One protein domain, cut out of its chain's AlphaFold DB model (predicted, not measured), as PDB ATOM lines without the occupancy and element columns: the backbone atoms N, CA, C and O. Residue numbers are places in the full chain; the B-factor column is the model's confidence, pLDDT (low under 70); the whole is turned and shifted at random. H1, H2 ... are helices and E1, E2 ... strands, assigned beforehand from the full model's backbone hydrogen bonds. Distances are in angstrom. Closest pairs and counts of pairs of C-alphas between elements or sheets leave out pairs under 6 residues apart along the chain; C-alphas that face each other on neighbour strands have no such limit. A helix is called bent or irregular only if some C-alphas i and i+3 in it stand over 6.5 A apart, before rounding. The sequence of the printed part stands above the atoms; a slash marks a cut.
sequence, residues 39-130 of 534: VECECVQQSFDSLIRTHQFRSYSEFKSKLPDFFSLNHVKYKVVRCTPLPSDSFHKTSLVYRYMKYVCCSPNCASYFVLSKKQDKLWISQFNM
ATOM      1  N   VAL A  39     126.446 140.404 168.781       47.50
ATOM      2  CA  VAL A  39     127.025 141.261 167.734       47.50
ATOM      3  C   VAL A  39     127.641 140.450 166.581       47.50
ATOM      4  O   VAL A  39     127.521 140.838 165.420       47.50
ATOM      5  N   GLU A  40     128.254 139.289 166.853       52.00
ATOM      6  CA  GLU A  40     128.836 138.435 165.800       52.00
ATOM      7  C   GLU A  40     127.757 137.856 164.879       52.00
ATOM      8  O   GLU A  40     127.941 137.786 163.660       52.00
ATOM      9  N   CYS A  41     126.610 137.483 165.454       52.75
ATOM     10  CA  CYS A  41     125.466 136.986 164.694       52.75
ATOM     11  C   CYS A  41     124.852 138.079 163.804       52.75
ATOM     12  O   CYS A  41     124.396 137.789 162.697       52.75
ATOM     13  N   GLU A  42     124.891 139.338 164.247       56.03
ATOM     14  CA  GLU A  42     124.339 140.468 163.502       56.03
ATOM     15  C   GLU A  42     125.172 140.803 162.248       56.03
ATOM     16  O   GLU A  42     124.615 140.987 161.164       56.03
ATOM     17  N   CYS A  43     126.508 140.776 162.334       63.81
ATOM     18  CA  CYS A  43     127.383 141.053 161.184       63.81
ATOM     19  C   CYS A  43     127.319 139.973 160.083       63.81
ATOM     20  O   CYS A  43     127.359 140.293 158.887       63.81
ATOM     21  N   VAL A  44     127.186 138.691 160.453       76.06
ATOM     22  CA  VAL A  44     127.029 137.605 159.467       76.06
ATOM     23  C   VAL A  44     125.677 137.703 158.765       76.06
ATOM     24  O   VAL A  44     125.613 137.564 157.543       76.06
ATOM     25  N   GLN A  45     124.606 138.000 159.506       81.56
ATOM     26  CA  GLN A  45     123.270 138.176 158.940       81.56
ATOM     27  C   GLN A  45     123.214 139.379 157.982       81.56
ATOM     28  O   GLN A  45     122.750 139.223 156.854       81.56
ATOM     29  N   GLN A  46     123.758 140.540 158.363       74.25
ATOM     30  CA  GLN A  46     123.782 141.740 157.512       74.25
ATOM     31  C   GLN A  46     124.538 141.507 156.194       74.25
ATOM     32  O   GLN A  46     124.057 141.848 155.108       74.25
ATOM     33  N   SER A  47     125.711 140.870 156.265       75.75
ATOM     34  CA  SER A  47     126.486 140.557 155.062       75.75
ATOM     35  C   SER A  47     125.833 139.464 154.210       75.75
ATOM     36  O   SER A  47     125.903 139.539 152.981       75.75
ATOM     37  N   PHE A  48     125.156 138.481 154.817       84.25
ATOM     38  CA  PHE A  48     124.356 137.490 154.096       84.25
ATOM     39  C   PHE A  48     123.183 138.147 153.366       84.25
ATOM     40  O   PHE A  48     122.954 137.861 152.187       84.25
ATOM     41  N   ASP A  49     122.478 139.060 154.033       82.38
ATOM     42  CA  ASP A  49     121.334 139.761 153.465       82.38
ATOM     43  C   ASP A  49     121.742 140.583 152.237       82.38
ATOM     44  O   ASP A  49     121.108 140.491 151.180       82.38
ATOM     45  N   SER A  50     122.856 141.311 152.336       76.50
ATOM     46  CA  SER A  50     123.338 142.164 151.251       76.50
ATOM     47  C   SER A  50     124.075 141.420 150.131       76.50
ATOM     48  O   SER A  50     123.957 141.843 148.985       76.50
ATOM     49  N   LEU A  51     124.843 140.356 150.405       75.12
ATOM     50  CA  LEU A  51     125.612 139.650 149.363       75.12
ATOM     51  C   LEU A  51     124.842 138.519 148.688       75.12
ATOM     52  O   LEU A  51     125.125 138.196 147.531       75.12
ATOM     53  N   ILE A  52     123.935 137.869 149.421       84.31
ATOM     54  CA  ILE A  52     123.347 136.594 149.011       84.31
ATOM     55  C   ILE A  52     121.816 136.663 148.990       84.31
ATOM     56  O   ILE A  52     121.220 136.347 147.964       84.31
ATOM     57  N   ARG A  53     121.157 137.074 150.082       82.88
ATOM     58  CA  ARG A  53     119.698 136.914 150.234       82.88
ATOM     59  C   ARG A  53     118.869 137.814 149.326       82.88
ATOM     60  O   ARG A  53     117.878 137.355 148.765       82.88
ATOM     61  N   THR A  54     119.236 139.088 149.220       76.38
ATOM     62  CA  THR A  54     118.491 140.081 148.422       76.38
ATOM     63  C   THR A  54     118.677 139.888 146.918       76.38
ATOM     64  O   THR A  54     117.919 140.436 146.117       76.38
ATOM     65  N   HIS A  55     119.647 139.066 146.517       75.31
ATOM     66  CA  HIS A  55     119.948 138.806 145.123       75.31
ATOM     67  C   HIS A  55     119.075 137.688 144.543       75.31
ATOM     68  O   HIS A  55     118.943 136.595 145.093       75.31
ATOM     69  N   GLN A  56     118.520 137.962 143.363       84.75
ATOM     70  CA  GLN A  56     118.001 136.936 142.467       84.75
ATOM     71  C   GLN A  56     119.077 136.631 141.427       84.75
ATOM     72  O   GLN A  56     119.506 137.530 140.705       84.75
ATOM     73  N   PHE A  57     119.497 135.375 141.334       83.06
ATOM     74  CA  PHE A  57     120.560 134.955 140.424       83.06
ATOM     75  C   PHE A  57     119.961 134.373 139.147       83.06
ATOM     76  O   PHE A  57     119.039 133.556 139.195       83.06
ATOM     77  N   ARG A  58     120.499 134.776 137.994       80.69
ATOM     78  CA  ARG A  58     120.075 134.277 136.676       80.69
ATOM     79  C   ARG A  58     120.749 132.956 136.315       80.69
ATOM     80  O   ARG A  58     120.303 132.261 135.409       80.69
ATOM     81  N   SER A  59     121.835 132.608 137.008       78.94
ATOM     82  CA  SER A  59     122.534 131.338 136.826       78.94
ATOM     83  C   SER A  59     123.180 130.834 138.114       78.94
ATOM     84  O   SER A  59     123.481 131.602 139.033       78.94
ATOM     85  N   TYR A  60     123.466 129.535 138.155       77.88
ATOM     86  CA  TYR A  60     124.241 128.934 139.237       77.88
ATOM     87  C   TYR A  60     125.683 129.466 139.285       77.88
ATOM     88  O   TYR A  60     126.233 129.643 140.371       77.88
ATOM     89  N   SER A  61     126.291 129.767 138.131       75.38
ATOM     90  CA  SER A  61     127.642 130.346 138.058       75.38
ATOM     91  C   SER A  61     127.707 131.717 138.740       75.38
ATOM     92  O   SER A  61     128.592 131.975 139.558       75.38
ATOM     93  N   GLU A  62     126.707 132.564 138.478       77.81
ATOM     94  CA  GLU A  62     126.568 133.876 139.112       77.81
ATOM     95  C   GLU A  62     126.453 133.748 140.635       77.81
ATOM     96  O   GLU A  62     127.214 134.389 141.361       77.81
ATOM     97  N   PHE A  63     125.581 132.865 141.124       82.56
ATOM     98  CA  PHE A  63     125.461 132.577 142.553       82.56
ATOM     99  C   PHE A  63     126.787 132.076 143.153       82.56
ATOM    100  O   PHE A  63     127.273 132.604 144.156       82.56
ATOM    101  N   LYS A  64     127.429 131.093 142.510       78.19
ATOM    102  CA  LYS A  64     128.681 130.493 142.986       78.19
ATOM    103  C   LYS A  64     129.820 131.511 143.058       78.19
ATOM    104  O   LYS A  64     130.666 131.394 143.940       78.19
ATOM    105  N   SER A  65     129.825 132.525 142.192       74.88
ATOM    106  CA  SER A  65     130.821 133.603 142.220       74.88
ATOM    107  C   SER A  65     130.755 134.476 143.482       74.88
ATOM    108  O   SER A  65     131.763 135.065 143.860       74.88
ATOM    109  N   LYS A  66     129.603 134.531 144.170       74.94
ATOM    110  CA  LYS A  66     129.398 135.343 145.385       74.94
ATOM    111  C   LYS A  66     129.788 134.635 146.681       74.94
ATOM    112  O   LYS A  66     130.104 135.294 147.669       74.94
ATOM    113  N   LEU A  67     129.799 133.302 146.684       77.25
ATOM    114  CA  LEU A  67     130.107 132.512 147.879       77.25
ATOM    115  C   LEU A  67     131.525 132.741 148.435       77.25
ATOM    116  O   LEU A  67     131.639 132.890 149.650       77.25
ATOM    117  N   PRO A  68     132.603 132.811 147.624       70.19
ATOM    118  CA  PRO A  68     133.947 133.059 148.143       70.19
ATOM    119  C   PRO A  68     134.060 134.374 148.915       70.19
ATOM    120  O   PRO A  68     134.739 134.414 149.941       70.19
ATOM    121  N   ASP A  69     133.377 135.424 148.455       66.75
ATOM    122  CA  ASP A  69     133.357 136.722 149.128       66.75
ATOM    123  C   ASP A  69     132.642 136.627 150.477       66.75
ATOM    124  O   ASP A  69     133.194 137.069 151.482       66.75
ATOM    125  N   PHE A  70     131.470 135.985 150.518       77.12
ATOM    126  CA  PHE A  70     130.723 135.757 151.758       77.12
ATOM    127  C   PHE A  70     131.505 134.892 152.767       77.12
ATOM    128  O   PHE A  70     131.567 135.224 153.952       77.12
ATOM    129  N   PHE A  71     132.152 133.817 152.306       76.44
ATOM    130  CA  PHE A  71     132.952 132.920 153.150       76.44
ATOM    131  C   PHE A  71     134.202 133.598 153.698       76.44
ATOM    132  O   PHE A  71     134.530 133.454 154.874       76.44
ATOM    133  N   SER A  72     134.914 134.335 152.844       65.12
ATOM    134  CA  SER A  72     136.147 135.017 153.242       65.12
ATOM    135  C   SER A  72     135.860 136.112 154.255       65.12
ATOM    136  O   SER A  72     136.611 136.260 155.214       65.12
ATOM    137  N   LEU A  73     134.762 136.836 154.042       66.44
ATOM    138  CA  LEU A  73     134.353 137.954 154.870       66.44
ATOM    139  C   LEU A  73     133.944 137.530 156.283       66.44
ATOM    140  O   LEU A  73     134.393 138.125 157.254       66.44
ATOM    141  N   ASN A  74     133.114 136.493 156.385       72.56
ATOM    142  CA  ASN A  74     132.553 136.051 157.663       72.56
ATOM    143  C   ASN A  74     133.348 134.910 158.305       72.56
ATOM    144  O   ASN A  74     132.980 134.415 159.363       72.56
ATOM    145  N   HIS A  75     134.409 134.447 157.640       71.62
ATOM    146  CA  HIS A  75     135.209 133.283 158.035       71.62
ATOM    147  C   HIS A  75     134.403 131.984 158.206       71.62
ATOM    148  O   HIS A  75     134.832 131.036 158.862       71.62
ATOM    149  N   VAL A  76     133.259 131.905 157.535       78.12
ATOM    150  CA  VAL A  76     132.378 130.739 157.519       78.12
ATOM    151  C   VAL A  76     132.642 129.891 156.284       78.12
ATOM    152  O   VAL A  76     132.981 130.391 155.212       78.12
ATOM    153  N   LYS A  77     132.444 128.582 156.411       82.31
ATOM    154  CA  LYS A  77     132.420 127.662 155.272       82.31
ATOM    155  C   LYS A  77     131.130 126.873 155.303       82.31
ATOM    156  O   LYS A  77     130.723 126.406 156.366       82.31
ATOM    157  N   TYR A  78     130.526 126.712 154.133       84.19
ATOM    158  CA  TYR A  78     129.326 125.912 153.955       84.19
ATOM    159  C   TYR A  78     129.588 124.773 152.980       84.19
ATOM    160  O   TYR A  78     130.275 124.947 151.972       84.19
ATOM    161  N   LYS A  79     128.991 123.619 153.268       84.12
ATOM    162  CA  LYS A  79     128.961 122.450 152.390       84.12
ATOM    163  C   LYS A  79     127.538 122.189 151.916       84.12
ATOM    164  O   LYS A  79     126.575 122.477 152.627       84.12
ATOM    165  N   VAL A  80     127.409 121.626 150.720       86.75
ATOM    166  CA  VAL A  80     126.117 121.170 150.197       86.75
ATOM    167  C   VAL A  80     125.804 119.819 150.830       86.75
ATOM    168  O   VAL A  80     126.597 118.891 150.704       86.75
ATOM    169  N   VAL A  81     124.666 119.709 151.510       83.50
ATOM    170  CA  VAL A  81     124.195 118.437 152.103       83.50
ATOM    171  C   VAL A  81     123.042 117.815 151.337       83.50
ATOM    172  O   VAL A  81     122.784 116.625 151.467       83.50
ATOM    173  N   ARG A  82     122.332 118.610 150.536       79.12
ATOM    174  CA  ARG A  82     121.246 118.124 149.691       79.12
ATOM    175  C   ARG A  82     121.181 118.973 148.436       79.12
ATOM    176  O   ARG A  82     121.217 120.198 148.527       79.12
ATOM    177  N   CYS A  83     121.062 118.336 147.279       85.44
ATOM    178  CA  CYS A  83     120.786 119.021 146.025       85.44
ATOM    179  C   CYS A  83     119.794 118.205 145.195       85.44
ATOM    180  O   CYS A  83     119.756 116.980 145.284       85.44
ATOM    181  N   THR A  84     118.970 118.894 144.418       80.38
ATOM    182  CA  THR A  84     118.032 118.278 143.482       80.38
ATOM    183  C   THR A  84     118.230 118.948 142.126       80.38
ATOM    184  O   THR A  84     117.925 120.141 142.003       80.38
ATOM    185  N   PRO A  85     118.789 118.241 141.128       75.25
ATOM    186  CA  PRO A  85     118.994 118.793 139.794       75.25
ATOM    187  C   PRO A  85     117.656 119.049 139.086       75.25
ATOM    188  O   PRO A  85     116.622 118.487 139.449       75.25
ATOM    189  N   LEU A  86     117.668 119.926 138.081       72.25
ATOM    190  CA  LEU A  86     116.526 120.081 137.179       72.25
ATOM    191  C   LEU A  86     116.389 118.845 136.262       72.25
ATOM    192  O   LEU A  86     117.414 118.271 135.876       72.25
ATOM    193  N   PRO A  87     115.154 118.448 135.892       67.06
ATOM    194  CA  PRO A  87     114.915 117.391 134.909       67.06
ATOM    195  C   PRO A  87     115.653 117.657 133.592       67.06
ATOM    196  O   PRO A  87     115.855 118.815 133.210       67.06
ATOM    197  N   SER A  88     116.061 116.590 132.901       55.62
ATOM    198  CA  SER A  88     116.884 116.669 131.685       55.62
ATOM    199  C   SER A  88     116.263 117.483 130.551       55.62
ATOM    200  O   SER A  88     117.016 118.137 129.838       55.62
ATOM    201  N   ASP A  89     114.934 117.560 130.491       57.97
ATOM    202  CA  ASP A  89     114.188 118.244 129.424       57.97
ATOM    203  C   ASP A  89     113.934 119.736 129.697       57.97
ATOM    204  O   ASP A  89     113.201 120.403 128.970       57.97
ATOM    205  N   SER A  90     114.511 120.307 130.763       60.53
ATOM    206  CA  SER A  90     114.317 121.730 131.054       60.53
ATOM    207  C   SER A  90     115.237 122.600 130.186       60.53
ATOM    208  O   SER A  90     116.463 122.521 130.308       60.53
ATOM    209  N   PHE A  91     114.653 123.511 129.398       55.06
ATOM    210  CA  PHE A  91     115.365 124.500 128.565       55.06
ATOM    211  C   PHE A  91     116.416 125.337 129.326       55.06
ATOM    212  O   PHE A  91     117.350 125.863 128.729       55.06
ATOM    213  N   HIS A  92     116.314 125.427 130.658       55.66
ATOM    214  CA  HIS A  92     117.211 126.212 131.513       55.66
ATOM    215  C   HIS A  92     118.291 125.384 132.233       55.66
ATOM    216  O   HIS A  92     118.972 125.905 133.123       55.66
ATOM    217  N   LYS A  93     118.471 124.096 131.896       56.62
ATOM    218  CA  LYS A  93     119.448 123.216 132.573       56.62
ATOM    219  C   LYS A  93     120.892 123.714 132.420       56.62
ATOM    220  O   LYS A  93     121.698 123.505 133.321       56.62
ATOM    221  N   THR A  94     121.193 124.431 131.338       55.69
ATOM    222  CA  THR A  94     122.508 125.037 131.065       55.69
ATOM    223  C   THR A  94     122.871 126.175 132.025       55.69
ATOM    224  O   THR A  94     124.051 126.382 132.295       55.69
ATOM    225  N   SER A  95     121.886 126.891 132.583       59.56
ATOM    226  CA  SER A  95     122.115 128.066 133.439       59.56
ATOM    227  C   SER A  95     121.696 127.869 134.898       59.56
ATOM    228  O   SER A  95     122.415 128.311 135.798       59.56
ATOM    229  N   LEU A  96     120.570 127.201 135.167       60.16
ATOM    230  CA  LEU A  96     119.988 127.105 136.511       60.16
ATOM    231  C   LEU A  96     120.326 125.804 137.244       60.16
ATOM    232  O   LEU A  96     120.263 125.829 138.464       60.16
ATOM    233  N   VAL A  97     120.750 124.746 136.527       65.50
ATOM    234  CA  VAL A  97     121.277 123.416 136.949       65.50
ATOM    235  C   VAL A  97     120.503 122.671 138.059       65.50
ATOM    236  O   VAL A  97     120.145 121.507 137.886       65.50
ATOM    237  N   TYR A  98     120.216 123.314 139.189       72.88
ATOM    238  CA  TYR A  98     119.568 122.775 140.375       72.88
ATOM    239  C   TYR A  98     118.224 123.455 140.654       72.88
ATOM    240  O   TYR A  98     118.101 124.678 140.662       72.88
ATOM    241  N   ARG A  99     117.205 122.646 140.960       75.81
ATOM    242  CA  ARG A  99     115.912 123.120 141.473       75.81
ATOM    243  C   ARG A  99     116.023 123.562 142.931       75.81
ATOM    244  O   ARG A  99     115.314 124.473 143.353       75.81
ATOM    245  N   TYR A 100     116.882 122.887 143.688       84.25
ATOM    246  CA  TYR A 100     117.010 123.031 145.132       84.25
ATOM    247  C   TYR A 100     118.430 122.672 145.574       84.25
ATOM    248  O   TYR A 100     118.966 121.649 145.143       84.25
ATOM    249  N   MET A 101     119.025 123.467 146.463       86.81
ATOM    250  CA  MET A 101     120.288 123.154 147.137       86.81
ATOM    251  C   MET A 101     120.273 123.646 148.584       86.81
ATOM    252  O   MET A 101     120.037 124.826 148.836       86.81
ATOM    253  N   LYS A 102     120.592 122.759 149.531       87.81
ATOM    254  CA  LYS A 102     120.764 123.090 150.949       87.81
ATOM    255  C   LYS A 102     122.244 123.143 151.307       87.81
ATOM    256  O   LYS A 102     122.952 122.138 151.209       87.81
ATOM    257  N   TYR A 103     122.666 124.311 151.769       89.69
ATOM    258  CA  TYR A 103     123.985 124.585 152.316       89.69
ATOM    259  C   TYR A 103     123.906 124.588 153.839       89.69
ATOM    260  O   TYR A 103     123.035 125.243 154.402       89.69
ATOM    261  N   VAL A 104     124.821 123.891 154.506       87.62
ATOM    262  CA  VAL A 104     124.973 123.926 155.972       87.62
ATOM    263  C   VAL A 104     126.401 124.287 156.330       87.62
ATOM    264  O   VAL A 104     127.326 123.983 155.570       87.62
ATOM    265  N   CYS A 105     126.585 124.932 157.476       88.31
ATOM    266  CA  CYS A 105     127.914 125.244 157.972       88.31
ATOM    267  C   CYS A 105     128.750 123.965 158.159       88.31
ATOM    268  O   CYS A 105     128.240 122.906 158.526       88.31
ATOM    269  N   CYS A 106     130.049 124.049 157.868       85.62
ATOM    270  CA  CYS A 106     130.966 122.917 157.996       85.62
ATOM    271  C   CYS A 106     131.304 122.560 159.451       85.62
ATOM    272  O   CYS A 106     131.800 121.459 159.683       85.62
ATOM    273  N   SER A 107     131.079 123.469 160.401       79.62
ATOM    274  CA  SER A 107     131.380 123.236 161.814       79.62
ATOM    275  C   SER A 107     130.442 122.178 162.417       79.62
ATOM    276  O   SER A 107     129.238 122.220 162.141       79.62
ATOM    277  N   PRO A 108     130.953 121.243 163.244       78.06
ATOM    278  CA  PRO A 108     130.124 120.246 163.921       78.06
ATOM    279  C   PRO A 108     129.038 120.917 164.768       78.06
ATOM    280  O   PRO A 108     129.309 121.919 165.423       78.06
ATOM    281  N   ASN A 109     127.822 120.365 164.753       80.75
ATOM    282  CA  ASN A 109     126.682 120.835 165.555       80.75
ATOM    283  C   ASN A 109     126.319 122.324 165.365       80.75
ATOM    284  O   ASN A 109     125.724 122.949 166.244       80.75
ATOM    285  N   CYS A 110     126.658 122.904 164.210       84.25
ATOM    286  CA  CYS A 110     126.275 124.267 163.865       84.25
ATOM    287  C   CYS A 110     124.885 124.307 163.220       84.25
ATOM    288  O   CYS A 110     124.636 123.630 162.221       84.25
ATOM    289  N   ALA A 111     123.991 125.138 163.765       86.38
ATOM    290  CA  ALA A 111     122.618 125.296 163.280       86.38
ATOM    291  C   ALA A 111     122.500 126.167 162.012       86.38
ATOM    292  O   ALA A 111     121.404 126.315 161.470       86.38
ATOM    293  N   SER A 112     123.608 126.743 161.543       91.44
ATOM    294  CA  SER A 112     123.619 127.704 160.444       91.44
ATOM    295  C   SER A 112     123.463 127.034 159.070       91.44
ATOM    296  O   SER A 112     124.214 126.114 158.715       91.44
ATOM    297  N   TYR A 113     122.488 127.480 158.273       92.50
ATOM    298  CA  TYR A 113     122.166 126.932 156.952       92.50
ATOM    299  C   TYR A 113     121.493 127.954 156.028       92.50
ATOM    300  O   TYR A 113     120.896 128.926 156.475       92.50
ATOM    301  N   PHE A 114     121.501 127.692 154.723       92.25
ATOM    302  CA  PHE A 114     120.622 128.375 153.772       92.25
ATOM    303  C   PHE A 114     120.249 127.481 152.589       92.25
ATOM    304  O   PHE A 114     120.919 126.491 152.287       92.25
ATOM    305  N   VAL A 115     119.147 127.819 151.926       90.06
ATOM    306  CA  VAL A 115     118.543 127.025 150.856       90.06
ATOM    307  C   VAL A 115     118.351 127.874 149.610       90.06
ATOM    308  O   VAL A 115     117.536 128.800 149.597       90.06
ATOM    309  N   LEU A 116     119.052 127.496 148.544       89.88
ATOM    310  CA  LEU A 116     118.890 128.049 147.208       89.88
ATOM    311  C   LEU A 116     117.796 127.273 146.469       89.88
ATOM    312  O   LEU A 116     117.899 126.055 146.325       89.88
ATOM    313  N   SER A 117     116.776 127.972 145.983       88.00
ATOM    314  CA  SER A 117     115.652 127.364 145.268       88.00
ATOM    315  C   SER A 117     115.397 128.061 143.938       88.00
ATOM    316  O   SER A 117     115.551 129.278 143.815       88.00
ATOM    317  N   LYS A 118     114.961 127.287 142.941       84.94
ATOM    318  CA  LYS A 118     114.488 127.796 141.650       84.94
ATOM    319  C   LYS A 118     113.026 128.215 141.773       84.94
ATOM    320  O   LYS A 118     112.181 127.407 142.157       84.94
ATOM    321  N   LYS A 119     112.715 129.457 141.409       81.19
ATOM    322  CA  LYS A 119     111.338 129.935 141.212       81.19
ATOM    323  C   LYS A 119     111.282 130.639 139.864       81.19
ATOM    324  O   LYS A 119     112.044 131.574 139.639       81.19
ATOM    325  N   GLN A 120     110.403 130.163 138.979       79.50
ATOM    326  CA  GLN A 120     110.379 130.572 137.566       79.50
ATOM    327  C   GLN A 120     111.775 130.395 136.946       79.50
ATOM    328  O   GLN A 120     112.312 129.293 137.053       79.50
ATOM    329  N   ASP A 121     112.384 131.443 136.392       79.62
ATOM    330  CA  ASP A 121     113.687 131.385 135.709       79.62
ATOM    331  C   ASP A 121     114.823 132.032 136.507       79.62
ATOM    332  O   ASP A 121     115.816 132.503 135.953       79.62
ATOM    333  N   LYS A 122     114.680 132.075 137.834       82.44
ATOM    334  CA  LYS A 122     115.675 132.663 138.735       82.44
ATOM    335  C   LYS A 122     115.931 131.773 139.948       82.44
ATOM    336  O   LYS A 122     115.052 131.029 140.398       82.44
ATOM    337  N   LEU A 123     117.139 131.875 140.497       85.06
ATOM    338  CA  LEU A 123     117.515 131.294 141.785       85.06
ATOM    339  C   LEU A 123     117.431 132.363 142.872       85.06
ATOM    340  O   LEU A 123     117.797 133.517 142.650       85.06
ATOM    341  N   TRP A 124     116.979 131.973 144.056       87.19
ATOM    342  CA  TRP A 124     116.877 132.860 145.212       87.19
ATOM    343  C   TRP A 124     116.989 132.061 146.513       87.19
ATOM    344  O   TRP A 124     116.874 130.830 146.520       87.19
ATOM    345  N   ILE A 125     117.217 132.764 147.621       90.50
ATOM    346  CA  ILE A 125     117.292 132.151 148.947       90.50
ATOM    347  C   ILE A 125     115.892 131.987 149.527       90.50
ATOM    348  O   ILE A 125     115.255 132.957 149.921       90.50
ATOM    349  N   SER A 126     115.441 130.739 149.610       88.19
ATOM    350  CA  SER A 126     114.100 130.390 150.097       88.19
ATOM    351  C   SER A 126     113.999 130.224 151.611       88.19
ATOM    352  O   SER A 126     112.963 130.528 152.190       88.19
ATOM    353  N   GLN A 127     115.056 129.731 152.254       89.56
ATOM    354  CA  GLN A 127     115.117 129.490 153.697       89.56
ATOM    355  C   GLN A 127     116.548 129.716 154.173       89.56
ATOM    356  O   GLN A 127     117.486 129.429 153.425       89.56
ATOM    357  N   PHE A 128     116.732 130.190 155.402       91.50
ATOM    358  CA  PHE A 128     118.055 130.389 155.990       91.50
ATOM    359  C   PHE A 128     117.975 130.494 157.520       91.50
ATOM    360  O   PHE A 128     116.935 130.835 158.076       91.50
ATOM    361  N   ASN A 129     119.100 130.216 158.170       88.94
ATOM    362  CA  ASN A 129     119.418 130.514 159.559       88.94
ATOM    363  C   ASN A 129     120.910 130.863 159.592       88.94
ATOM    364  O   ASN A 129     121.708 129.989 159.277       88.94
ATOM    365  N   MET A 130     121.291 132.100 159.923       88.06
ATOM    366  CA  MET A 130     122.706 132.521 159.956       88.06
ATOM    367  C   MET A 130     123.320 132.488 161.361       88.06
ATOM    368  O   MET A 130     124.400 133.034 161.572       88.06
TER     369      MET A 130
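Overview. This is residues 39 to 130 of the 534 residues of an uncharacterized protein of Mesocestoides corti (UniProt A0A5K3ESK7). A twisted four-stranded sheet has a helical hairpin, H1 and H2, packed side by side toward its E4 edge, and short H3 at one end. The strands and both long helices run lengthwise. The 92 printed residues hold three named helices and four named strands in the order H1 H2 E1 H3 E2 E3 E4; the antiparallel sheet runs E1 - E2 - E3 - E4, and the class is mixed. The whole is compact, with a radius of gyration of the C-alphas of 13.3 A, and elongated, spanning 45 by 25 by 19 A.

Arrangement. H1, residues 39 to 53, touches H2, residues 60 to 74, at a shallow tilt of 17 degrees, opposite ways; their closest C-alphas, Val 44 and Asn 74, are 6.0 A apart. H1 only grazes the sheet with residues 45 to 53, H2 with residues 60 to 71. E1, residues 78 to 85, bends by 63 degrees at residue 82 and is antiparallel to E2, residues 98 to 105, with N 81 and O 102 at 3.0 A, within hydrogen-bond range. H3, residues 93 to 96, only just touches H2, with 3 pairs of C-alphas within 8 A; the closest are Tyr 60 and Leu 96, 5.4 A. E2, E3, residues 113 to 119, and E4, residues 122 to 129, form a meander, each strand the antiparallel neighbour of the one before, with N 103 and O 114 at 2.8 A and N 115 and O 127 at 2.8 A. O i to N i+4 pairs are within range in 10 of 11 for H1 and 7 of 11 for H2; H3 is too short for one.

Along the chain. H1 begins at C-alpha 39 (127.025, 141.261, 167.734) and is 19.5 A long. H2 is 21.4 A long and only just irregular: C-alphas 65 and 68 are 6.7 A apart. E4, 21.3 A long, ends at C-alpha 129 (119.418, 130.514, 159.559).

Size, cuts and confidence. The farthest C-alphas, Val 39 and Asp 89, are 46.5 A apart. The printed part has no cut and no long link. Its mean pLDDT is 77.2; residues 39 to 43, 69, 72 to 73 and 87 to 97 are under 70.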